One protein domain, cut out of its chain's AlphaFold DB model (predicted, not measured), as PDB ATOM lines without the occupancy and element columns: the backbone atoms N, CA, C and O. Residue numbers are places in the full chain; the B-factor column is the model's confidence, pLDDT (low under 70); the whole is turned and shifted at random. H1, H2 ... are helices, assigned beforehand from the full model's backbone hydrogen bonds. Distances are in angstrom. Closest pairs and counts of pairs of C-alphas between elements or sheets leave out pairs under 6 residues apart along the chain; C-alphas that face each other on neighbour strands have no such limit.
ATOM      1  N   SER A 353     -36.784 -36.107  35.030       79.19
ATOM      2  CA  SER A 353     -36.364 -35.379  33.830       79.19
ATOM      3  C   SER A 353     -36.376 -33.868  34.082       79.19
ATOM      4  O   SER A 353     -37.270 -33.349  34.751       79.19
ATOM      5  N   ASP A 354     -35.424 -33.140  33.495       73.88
ATOM      6  CA  ASP A 354     -35.353 -31.672  33.551       73.88
ATOM      7  C   ASP A 354     -36.675 -30.980  33.210       73.88
ATOM      8  O   ASP A 354     -37.099 -30.042  33.881       73.88
ATOM      9  N   LYS A 355     -37.349 -31.482  32.171       74.94
ATOM     10  CA  LYS A 355     -38.660 -31.001  31.732       74.94
ATOM     11  C   LYS A 355     -39.705 -31.163  32.839       74.94
ATOM     12  O   LYS A 355     -40.486 -30.247  33.073       74.94
ATOM     13  N   ALA A 356     -39.720 -32.301  33.530       72.75
ATOM     14  CA  ALA A 356     -40.650 -32.529  34.627       72.75
ATOM     15  C   ALA A 356     -40.305 -31.661  35.854       72.75
ATOM     16  O   ALA A 356     -41.209 -31.065  36.432       72.75
ATOM     17  N   LEU A 357     -39.021 -31.482  36.197       76.25
ATOM     18  CA  LEU A 357     -38.605 -30.516  37.228       76.25
ATOM     19  C   LEU A 357     -39.105 -29.096  36.906       76.25
ATOM     20  O   LEU A 357     -39.723 -28.449  37.750       76.25
ATOM     21  N   ALA A 358     -38.879 -28.632  35.674       75.12
ATOM     22  CA  ALA A 358     -39.294 -27.311  35.209       75.12
ATOM     23  C   ALA A 358     -40.819 -27.113  35.303       75.12
ATOM     24  O   ALA A 358     -41.284 -26.093  35.814       75.12
ATOM     25  N   VAL A 359     -41.617 -28.100  34.880       73.12
ATOM     26  CA  VAL A 359     -43.083 -28.001  34.990       73.12
ATOM     27  C   VAL A 359     -43.550 -28.114  36.450       73.12
ATOM     28  O   VAL A 359     -44.476 -27.400  36.817       73.12
ATOM     29  N   ALA A 360     -42.890 -28.890  37.319       71.44
ATOM     30  CA  ALA A 360     -43.205 -28.909  38.755       71.44
ATOM     31  C   ALA A 360     -42.979 -27.537  39.422       71.44
ATOM     32  O   ALA A 360     -43.826 -27.076  40.185       71.44
ATOM     33  N   ILE A 361     -41.884 -26.848  39.079       74.25
ATOM     34  CA  ILE A 361     -41.572 -25.488  39.559       74.25
ATOM     35  C   ILE A 361     -42.641 -24.466  39.121       74.25
ATOM     36  O   ILE A 361     -42.977 -23.557  39.885       74.25
ATOM     37  N   MET A 362     -43.201 -24.613  37.916       71.50
ATOM     38  CA  MET A 362     -44.298 -23.756  37.440       71.50
ATOM     39  C   MET A 362     -45.660 -24.137  38.039       71.50
ATOM     40  O   MET A 362     -46.451 -23.252  38.362       71.50
ATOM     41  N   ALA A 363     -45.940 -25.434  38.201       65.81
ATOM     42  CA  ALA A 363     -47.217 -25.949  38.698       65.81
ATOM     43  C   ALA A 363     -47.419 -25.712  40.202       65.81
ATOM     44  O   ALA A 363     -48.543 -25.466  40.637       65.81
ATOM     45  N   PHE A 364     -46.339 -25.742  40.989       67.62
ATOM     46  CA  PHE A 364     -46.384 -25.583  42.442       67.62
ATOM     47  C   PHE A 364     -45.543 -24.384  42.926       67.62
ATOM     48  O   PHE A 364     -44.488 -24.576  43.531       67.62
ATOM     49  N   PRO A 365     -46.024 -23.130  42.795       65.06
ATOM     50  CA  PRO A 365     -45.393 -21.958  43.421       65.06
ATOM     51  C   PRO A 365     -45.286 -22.020  44.957       65.06
ATOM     52  O   PRO A 365     -44.682 -21.135  45.557       65.06
ATOM     53  N   ALA A 366     -45.913 -23.020  45.587       62.78
ATOM     54  CA  ALA A 366     -45.894 -23.288  47.021       62.78
ATOM     55  C   ALA A 366     -45.029 -24.507  47.416       62.78
ATOM     56  O   ALA A 366     -45.015 -24.865  48.595       62.78
ATOM     57  N   LEU A 367     -44.305 -25.140  46.476       63.94
ATOM     58  CA  LEU A 367     -43.323 -26.181  46.804       63.94
ATOM     59  C   LEU A 367     -42.317 -25.621  47.816       63.94
ATOM     60  O   LEU A 367     -41.624 -24.643  47.534       63.94
ATOM     61  N   SER A 368     -42.234 -26.235  48.999       68.31
ATOM     62  CA  SER A 368     -41.356 -25.719  50.048       68.31
ATOM     63  C   SER A 368     -39.889 -25.775  49.607       68.31
ATOM     64  O   SER A 368     -39.458 -26.721  48.943       68.31
ATOM     65  N   THR A 369     -39.088 -24.793  50.023       68.81
ATOM     66  CA  THR A 369     -37.645 -24.757  49.721       68.81
ATOM     67  C   THR A 369     -36.894 -25.967  50.289       68.81
ATOM     68  O   THR A 369     -35.863 -26.360  49.747       68.81
ATOM     69  N   ALA A 370     -37.430 -26.614  51.331       71.81
ATOM     70  CA  ALA A 370     -36.934 -27.887  51.852       71.81
ATOM     71  C   ALA A 370     -37.242 -29.065  50.909       71.81
ATOM     72  O   ALA A 370     -36.341 -29.842  50.593       71.81
ATOM     73  N   SER A 371     -38.478 -29.159  50.405       69.75
ATOM     74  CA  SER A 371     -38.876 -30.155  49.399       69.75
ATOM     75  C   SER A 371     -38.030 -30.009  48.132       69.75
ATOM     76  O   SER A 371     -37.483 -30.989  47.640       69.75
ATOM     77  N   LEU A 372     -37.848 -28.777  47.645       72.12
ATOM     78  CA  LEU A 372     -37.049 -28.487  46.451       72.12
ATOM     79  C   LEU A 372     -35.560 -28.821  46.619       72.12
ATOM     80  O   LEU A 372     -34.957 -29.356  45.691       72.12
ATOM     81  N   ARG A 373     -34.980 -28.596  47.807       76.56
ATOM     82  CA  ARG A 373     -33.624 -29.071  48.131       76.56
ATOM     83  C   ARG A 373     -33.508 -30.592  48.025       76.56
ATOM     84  O   ARG A 373     -32.575 -31.060  47.383       76.56
ATOM     85  N   GLN A 374     -34.470 -31.354  48.555       75.00
ATOM     86  CA  GLN A 374     -34.461 -32.821  48.435       75.00
ATOM     87  C   GLN A 374     -34.491 -33.300  46.973       75.00
ATOM     88  O   GLN A 374     -33.793 -34.260  46.644       75.00
ATOM     89  N   VAL A 375     -35.228 -32.619  46.080       70.75
ATOM     90  CA  VAL A 375     -35.214 -32.933  44.635       70.75
ATOM     91  C   VAL A 375     -33.799 -32.796  44.068       70.75
ATOM     92  O   VAL A 375     -33.295 -33.689  43.384       70.75
ATOM     93  N   LEU A 376     -33.154 -31.666  44.359       75.38
ATOM     94  CA  LEU A 376     -31.866 -31.300  43.782       75.38
ATOM     95  C   LEU A 376     -30.714 -32.143  44.363       75.38
ATOM     96  O   LEU A 376     -29.822 -32.543  43.614       75.38
ATOM     97  N   ASP A 377     -30.780 -32.525  45.643       77.44
ATOM     98  CA  ASP A 377     -29.885 -33.526  46.242       77.44
ATOM     99  C   ASP A 377     -30.022 -34.909  45.573       77.44
ATOM    100  O   ASP A 377     -29.015 -35.578  45.320       77.44
ATOM    101  N   GLY A 378     -31.242 -35.334  45.220       72.56
ATOM    102  CA  GLY A 378     -31.477 -36.569  44.457       72.56
ATOM    103  C   GLY A 378     -30.901 -36.517  43.032       72.56
ATOM    104  O   GLY A 378     -30.262 -37.470  42.569       72.56
ATOM    105  N   MET A 379     -31.039 -35.378  42.345       69.00
ATOM    106  CA  MET A 379     -30.411 -35.145  41.032       69.00
ATOM    107  C   MET A 379     -28.876 -35.144  41.117       69.00
ATOM    108  O   MET A 379     -28.200 -35.756  40.286       69.00
ATOM    109  N   ARG A 380     -28.314 -34.552  42.177       74.81
ATOM    110  CA  ARG A 380     -26.871 -34.557  42.464       74.81
ATOM    111  C   ARG A 380     -26.332 -35.972  42.681       74.81
ATOM    112  O   ARG A 380     -25.286 -36.312  42.132       74.81
ATOM    113  N   GLN A 381     -27.053 -36.807  43.432       75.56
ATOM    114  CA  GLN A 381     -26.697 -38.215  43.661       75.56
ATOM    115  C   GLN A 381     -26.768 -39.067  42.383       75.56
ATOM    116  O   GLN A 381     -25.977 -39.994  42.220       75.56
ATOM    117  N   SER A 382     -27.666 -38.736  41.450       69.25
ATOM    118  CA  SER A 382     -27.792 -39.403  40.144       69.25
ATOM    119  C   SER A 382     -26.882 -38.816  39.048       69.25
ATOM    120  O   SER A 382     -26.957 -39.234  37.893       69.25
ATOM    121  N   SER A 383     -25.976 -37.889  39.396       72.44
ATOM    122  CA  SER A 383     -25.059 -37.187  38.479       72.44
ATOM    123  C   SER A 383     -25.749 -36.383  37.358       72.44
ATOM    124  O   SER A 383     -25.105 -36.040  36.358       72.44
ATOM    125  N   MET A 384     -27.034 -36.049  37.505       64.50
ATOM    126  CA  MET A 384     -27.745 -35.188  36.557       64.50
ATOM    127  C   MET A 384     -27.488 -33.711  36.880       64.50
ATOM    128  O   MET A 384     -27.579 -33.290  38.031       64.50
ATOM    129  N   LYS A 385     -27.157 -32.916  35.856       75.06
ATOM    130  CA  LYS A 385     -27.006 -31.458  35.984       75.06
ATOM    131  C   LYS A 385     -28.356 -30.783  35.725       75.06
ATOM    132  O   LYS A 385     -28.962 -31.132  34.715       75.06
ATOM    133  N   PRO A 386     -28.792 -29.800  36.534       68.88
ATOM    134  CA  PRO A 386     -29.965 -28.994  36.205       68.88
ATOM    135  C   PRO A 386     -29.736 -28.232  34.891       68.88
ATOM    136  O   PRO A 386     -28.775 -27.467  34.768       68.88
ATOM    137  N   SER A 387     -30.594 -28.452  33.898       73.31
ATOM    138  CA  SER A 387     -30.519 -27.787  32.592       73.31
ATOM    139  C   SER A 387     -31.131 -26.380  32.590       73.31
ATOM    140  O   SER A 387     -31.841 -25.966  33.510       73.31
ATOM    141  N   THR A 388     -30.912 -25.656  31.490       70.56
ATOM    142  CA  THR A 388     -31.443 -24.309  31.226       70.56
ATOM    143  C   THR A 388     -32.970 -24.203  31.345       70.56
ATOM    144  O   THR A 388     -33.473 -23.140  31.706       70.56
ATOM    145  N   LEU A 389     -33.708 -25.300  31.111       59.75
ATOM    146  CA  LEU A 389     -35.172 -25.358  31.238       59.75
ATOM    147  C   LEU A 389     -35.648 -25.129  32.682       59.75
ATOM    148  O   LEU A 389     -36.706 -24.539  32.897       59.75
ATOM    149  N   ALA A 390     -34.867 -25.563  33.677       67.75
ATOM    150  CA  ALA A 390     -35.188 -25.329  35.083       67.75
ATOM    151  C   ALA A 390     -35.075 -23.836  35.440       67.75
ATOM    152  O   ALA A 390     -35.918 -23.314  36.165       67.75
ATOM    153  N   PHE A 391     -34.085 -23.128  34.883       68.81
ATOM    154  CA  PHE A 391     -33.966 -21.676  35.043       68.81
ATOM    155  C   PHE A 391     -35.071 -20.916  34.315       68.81
ATOM    156  O   PHE A 391     -35.656 -20.008  34.900       68.81
ATOM    157  N   GLU A 392     -35.399 -21.301  33.081       72.25
ATOM    158  CA  GLU A 392     -36.467 -20.665  32.300       72.25
ATOM    159  C   GLU A 392     -37.808 -20.713  33.060       72.25
ATOM    160  O   GLU A 392     -38.427 -19.671  33.289       72.25
ATOM    161  N   ALA A 393     -38.171 -21.882  33.603       66.81
ATOM    162  CA  ALA A 393     -39.326 -22.054  34.490       66.81
ATOM    163  C   ALA A 393     -39.304 -21.146  35.736       66.81
ATOM    164  O   ALA A 393     -40.337 -20.584  36.104       66.81
ATOM    165  N   VAL A 394     -38.141 -20.958  36.376       72.12
ATOM    166  CA  VAL A 394     -38.006 -20.036  37.520       72.12
ATOM    167  C   VAL A 394     -38.179 -18.577  37.095       72.12
ATOM    168  O   VAL A 394     -38.858 -17.827  37.795       72.12
ATOM    169  N   THR A 395     -37.653 -18.166  35.935       71.75
ATOM    170  CA  THR A 395     -37.781 -16.772  35.468       71.75
ATOM    171  C   THR A 395     -39.222 -16.340  35.173       71.75
ATOM    172  O   THR A 395     -39.484 -15.136  35.135       71.75
ATOM    173  N   HIS A 396     -40.152 -17.290  35.016       75.06
ATOM    174  CA  HIS A 396     -41.591 -17.043  34.883       75.06
ATOM    175  C   HIS A 396     -42.347 -16.960  36.225       75.06
ATOM    176  O   HIS A 396     -43.511 -16.555  36.236       75.06
ATOM    177  N   ASN A 397     -41.718 -17.299  37.356       71.62
ATOM    178  CA  ASN A 397     -42.340 -17.297  38.683       71.62
ATOM    179  C   ASN A 397     -41.586 -16.361  39.659       71.62
ATOM    180  O   ASN A 397     -40.743 -16.821  40.433       71.62
ATOM    181  N   PRO A 398     -41.917 -15.052  39.699       71.38
ATOM    182  CA  PRO A 398     -41.172 -14.051  40.476       71.38
ATOM    183  C   PRO A 398     -41.263 -14.223  42.005       71.38
ATOM    184  O   PRO A 398     -40.550 -13.546  42.744       71.38
ATOM    185  N   LYS A 399     -42.126 -15.122  42.508       71.50
ATOM    186  CA  LYS A 399     -42.130 -15.522  43.926       71.50
ATOM    187  C   LYS A 399     -41.080 -16.593  44.222       71.50
ATOM    188  O   LYS A 399     -40.458 -16.542  45.275       71.50
ATOM    189  N   ALA A 400     -40.872 -17.524  43.294       66.94
ATOM    190  CA  ALA A 400     -39.847 -18.559  43.397       66.94
ATOM    191  C   ALA A 400     -38.435 -18.023  43.083       66.94
ATOM    192  O   ALA A 400     -37.451 -18.538  43.607       66.94
ATOM    193  N   GLU A 401     -38.340 -16.969  42.263       72.25
ATOM    194  CA  GLU A 401     -37.094 -16.377  41.753       72.25
ATOM    195  C   GLU A 401     -36.036 -16.110  42.846       72.25
ATOM    196  O   GLU A 401     -34.870 -16.461  42.664       72.25
ATOM    197  N   LYS A 402     -36.431 -15.582  44.014       75.56
ATOM    198  CA  LYS A 402     -35.491 -15.254  45.108       75.56
ATOM    199  C   LYS A 402     -34.911 -16.475  45.837       75.56
ATOM    200  O   LYS A 402     -33.762 -16.413  46.270       75.56
ATOM    201  N   ASP A 403     -35.664 -17.570  45.932       76.00
ATOM    202  CA  ASP A 403     -35.287 -18.741  46.734       76.00
ATOM    203  C   ASP A 403     -34.731 -19.899  45.888       76.00
ATOM    204  O   ASP A 403     -33.868 -20.642  46.356       76.00
ATOM    205  N   LEU A 404     -35.187 -20.066  44.638       72.56
ATOM    206  CA  LEU A 404     -34.756 -21.175  43.774       72.56
ATOM    207  C   LEU A 404     -33.449 -20.894  43.031       72.56
ATOM    208  O   LEU A 404     -32.683 -21.830  42.808       72.56
ATOM    209  N   ILE A 405     -33.170 -19.645  42.643       75.81
ATOM    210  CA  ILE A 405     -31.960 -19.317  41.869       75.81
ATOM    211  C   ILE A 405     -30.671 -19.668  42.632       75.81
ATOM    212  O   ILE A 405     -29.826 -20.343  42.040       75.81
ATOM    213  N   PRO A 406     -30.507 -19.318  43.928       75.94
ATOM    214  CA  PRO A 406     -29.332 -19.733  44.695       75.94
ATOM    215  C   PRO A 406     -29.157 -21.256  44.737       75.94
ATOM    216  O   PRO A 406     -28.034 -21.741  44.641       75.94
ATOM    217  N   LEU A 407     -30.262 -22.008  44.816       73.94
ATOM    218  CA  LEU A 407     -30.240 -23.471  44.836       73.94
ATOM    219  C   LEU A 407     -29.842 -24.044  43.472       73.94
ATOM    220  O   LEU A 407     -28.914 -24.839  43.399       73.94
ATOM    221  N   LEU A 408     -30.472 -23.628  42.371       73.69
ATOM    222  CA  LEU A 408     -30.117 -24.143  41.041       73.69
ATOM    223  C   LEU A 408     -28.629 -23.911  40.706       73.69
ATOM    224  O   LEU A 408     -28.005 -24.787  40.105       73.69
ATOM    225  N   ILE A 409     -28.048 -22.797  41.169       75.38
ATOM    226  CA  ILE A 409     -26.605 -22.513  41.085       75.38
ATOM    227  C   ILE A 409     -25.789 -23.442  42.008       75.38
ATOM    228  O   ILE A 409     -24.800 -24.023  41.558       75.38
ATOM    229  N   GLU A 410     -26.196 -23.633  43.270       77.88
ATOM    230  CA  GLU A 410     -25.551 -24.549  44.237       77.88
ATOM    231  C   GLU A 410     -25.467 -25.997  43.710       77.88
ATOM    232  O   GLU A 410     -24.453 -26.675  43.893       77.88
ATOM    233  N   TYR A 411     -26.495 -26.446  42.986       70.94
ATOM    234  CA  TYR A 411     -26.558 -27.768  42.356       70.94
ATOM    235  C   TYR A 411     -25.933 -27.828  40.948       70.94
ATOM    236  O   TYR A 411     -26.080 -28.823  40.236       70.94
ATOM    237  N   GLY A 412     -25.173 -26.801  40.554       73.25
ATOM    238  CA  GLY A 412     -24.362 -26.804  39.333       73.25
ATOM    239  C   GLY A 412     -25.144 -26.591  38.036       73.25
ATOM    240  O   GLY A 412     -24.601 -26.836  36.955       73.25
ATOM    241  N   GLY A 413     -26.393 -26.131  38.127       74.62
ATOM    242  CA  GLY A 413     -27.104 -25.561  36.993       74.62
ATOM    243  C   GLY A 413     -26.488 -24.211  36.642       74.62
ATOM    244  O   GLY A 413     -26.472 -23.295  37.464       74.62
ATOM    245  N   VAL A 414     -25.968 -24.084  35.423       70.44
ATOM    246  CA  VAL A 414     -25.403 -22.827  34.923       70.44
ATOM    247  C   VAL A 414     -26.480 -22.120  34.093       70.44
ATOM    248  O   VAL A 414     -26.783 -22.602  33.000       70.44
ATOM    249  N   PRO A 415     -27.078 -21.017  34.580       68.56
ATOM    250  CA  PRO A 415     -27.997 -20.215  33.777       68.56
ATOM    251  C   PRO A 415     -27.260 -19.585  32.593       68.56
ATOM    252  O   PRO A 415     -26.077 -19.243  32.691       68.56
ATOM    253  N   GLU A 416     -27.957 -19.379  31.477       75.44
ATOM    254  CA  GLU A 416     -27.377 -18.615  30.371       75.44
ATOM    255  C   GLU A 416     -27.151 -17.155  30.777       75.44
ATOM    256  O   GLU A 416     -27.932 -16.575  31.533       75.44
ATOM    257  N   PHE A 417     -26.105 -16.523  30.236       70.75
ATOM    258  CA  PHE A 417     -25.740 -15.139  30.568       70.75
ATOM    259  C   PHE A 417     -26.919 -14.161  30.406       70.75
ATOM    260  O   PHE A 417     -27.141 -13.307  31.260       70.75
ATOM    261  N   ASN A 418     -27.734 -14.354  29.364       75.38
ATOM    262  CA  ASN A 418     -28.938 -13.564  29.098       75.38
ATOM    263  C   ASN A 418     -29.996 -13.714  30.210       75.38
ATOM    264  O   ASN A 418     -30.659 -12.742  30.571       75.38
ATOM    265  N   GLN A 419     -30.136 -14.918  30.779       72.69
ATOM    266  CA  GLN A 419     -31.020 -15.168  31.921       72.69
ATOM    267  C   GLN A 419     -30.469 -14.461  33.167       72.69
ATOM    268  O   GLN A 419     -31.211 -13.730  33.818       72.69
ATOM    269  N   VAL A 420     -29.167 -14.603  33.458       70.25
ATOM    270  CA  VAL A 420     -28.503 -13.927  34.594       70.25
ATOM    271  C   VAL A 420     -28.676 -12.412  34.520       70.25
ATOM    272  O   VAL A 420     -29.034 -11.794  35.521       70.25
ATOM    273  N   GLN A 421     -28.477 -11.815  33.344       77.06
ATOM    274  CA  GLN A 421     -28.686 -10.384  33.134       77.06
ATOM    275  C   GLN A 421     -30.150  -9.989  33.397       77.06
ATOM    276  O   GLN A 421     -30.396  -9.100  34.208       77.06
ATOM    277  N   GLY A 422     -31.121 -10.699  32.810       78.75
ATOM    278  CA  GLY A 422     -32.549 -10.429  33.024       78.75
ATOM    279  C   GLY A 422     -33.058 -10.702  34.451       78.75
ATOM    280  O   GLY A 422     -34.121 -10.203  34.821       78.75
ATOM    281  N   ILE A 423     -32.323 -11.478  35.255       71.31
ATOM    282  CA  ILE A 423     -32.538 -11.654  36.702       71.31
ATOM    283  C   ILE A 423     -31.930 -10.470  37.473       71.31
ATOM    284  O   ILE A 423     -32.591  -9.881  38.326       71.31
ATOM    285  N   MET A 424     -30.687 -10.081  37.161       66.38
ATOM    286  CA  MET A 424     -29.998  -8.950  37.800       66.38
ATOM    287  C   MET A 424     -30.753  -7.633  37.589       66.38
ATOM    288  O   MET A 424     -30.987  -6.905  38.550       66.38
ATOM    289  N   GLU A 425     -31.186  -7.351  36.358       81.62
ATOM    290  CA  GLU A 425     -31.963  -6.153  36.015       81.62
ATOM    291  C   GLU A 425     -33.285  -6.085  36.798       81.62
ATOM    292  O   GLU A 425     -33.646  -5.021  37.300       81.62
ATOM    293  N   ARG A 426     -33.964  -7.226  36.997       76.25
ATOM    294  CA  ARG A 426     -35.154  -7.312  37.859       76.25
ATOM    295  C   ARG A 426     -34.827  -7.080  39.331       76.25
ATOM    296  O   ARG A 426     -35.504  -6.280  39.975       76.25
ATOM    297  N   LEU A 427     -33.796  -7.735  39.865       68.69
ATOM    298  CA  LEU A 427     -33.409  -7.617  41.276       68.69
ATOM    299  C   LEU A 427     -32.905  -6.218  41.658       68.69
ATOM    300  O   LEU A 427     -33.075  -5.833  42.809       68.69
ATOM    301  N   PHE A 428     -32.335  -5.455  40.721       75.88
ATOM    302  CA  PHE A 428     -31.967  -4.046  40.927       75.88
ATOM    303  C   PHE A 428     -33.107  -3.046  40.638       75.88
ATOM    304  O   PHE A 428     -32.912  -1.845  40.814       75.88
ATOM    305  N   SER A 429     -34.287  -3.513  40.209       75.62
ATOM    306  CA  SER A 429     -35.473  -2.674  39.953       75.62
ATOM    307  C   SER A 429     -36.521  -2.689  41.081       75.62
ATOM    308  O   SER A 429     -37.569  -2.055  40.943       75.62
ATOM    309  N   LEU A 430     -36.242  -3.418  42.173       59.97
ATOM    310  CA  LEU A 430     -37.123  -3.680  43.322       59.97
ATOM    311  C   LEU A 430     -36.530  -3.168  44.642       59.97
ATOM    312  O   LEU A 430     -37.347  -2.729  45.481       59.97
TER     313      LEU A 430
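What this domain is: This is residues 353 to 430 of the 430 residues of an uncharacterized protein of Catenaria anguillulae PL171 (UniProt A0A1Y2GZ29). Two layers of aligned helices: H1, H3 and H5 make a row, and H2 and H4, running the other way, make the second layer behind H1 and H3. The printed part, 78 residues with five named helices, H1 to H5 in order, and no named strand, is all helix. It is compact, radius of gyration of the C-alphas 11.8 A, spanning 37 by 25 by 18 A.

Where its parts are: H1, residues 354 to 363, begins at C-alpha 354 (-35.353, -31.672, 33.551). H2, residues 369 to 381, is 18.4 A long; H3 is residues 388 to 395, H4 401 to 410. H5, residues 417 to 427, 15.2 A, ends at C-alpha 427 (-33.409, -7.617, 41.276).

How they stand to each other: H3, the hub, touches H1, closest C-alphas Ala 358 and Ala 390, 4.6 A. H3 and H4 form a hairpin, closest C-alphas Val 394 and Glu 401, 5.7 A. H3 touches H5, closest C-alphas Thr 395 and Ile 423, 7.4 A. H2 touches H4, closest C-alphas Thr 369 and Asp 403, 7.1 A. Every O i to N i+4 pair is within hydrogen-bond range in H1, H2 and H3, 3 of 6 in H4, 6 of 7 in H5.

The domain as a whole: The printed part has no cut and no long link. Residues 363 to 369 are among 21 under pLDDT 70.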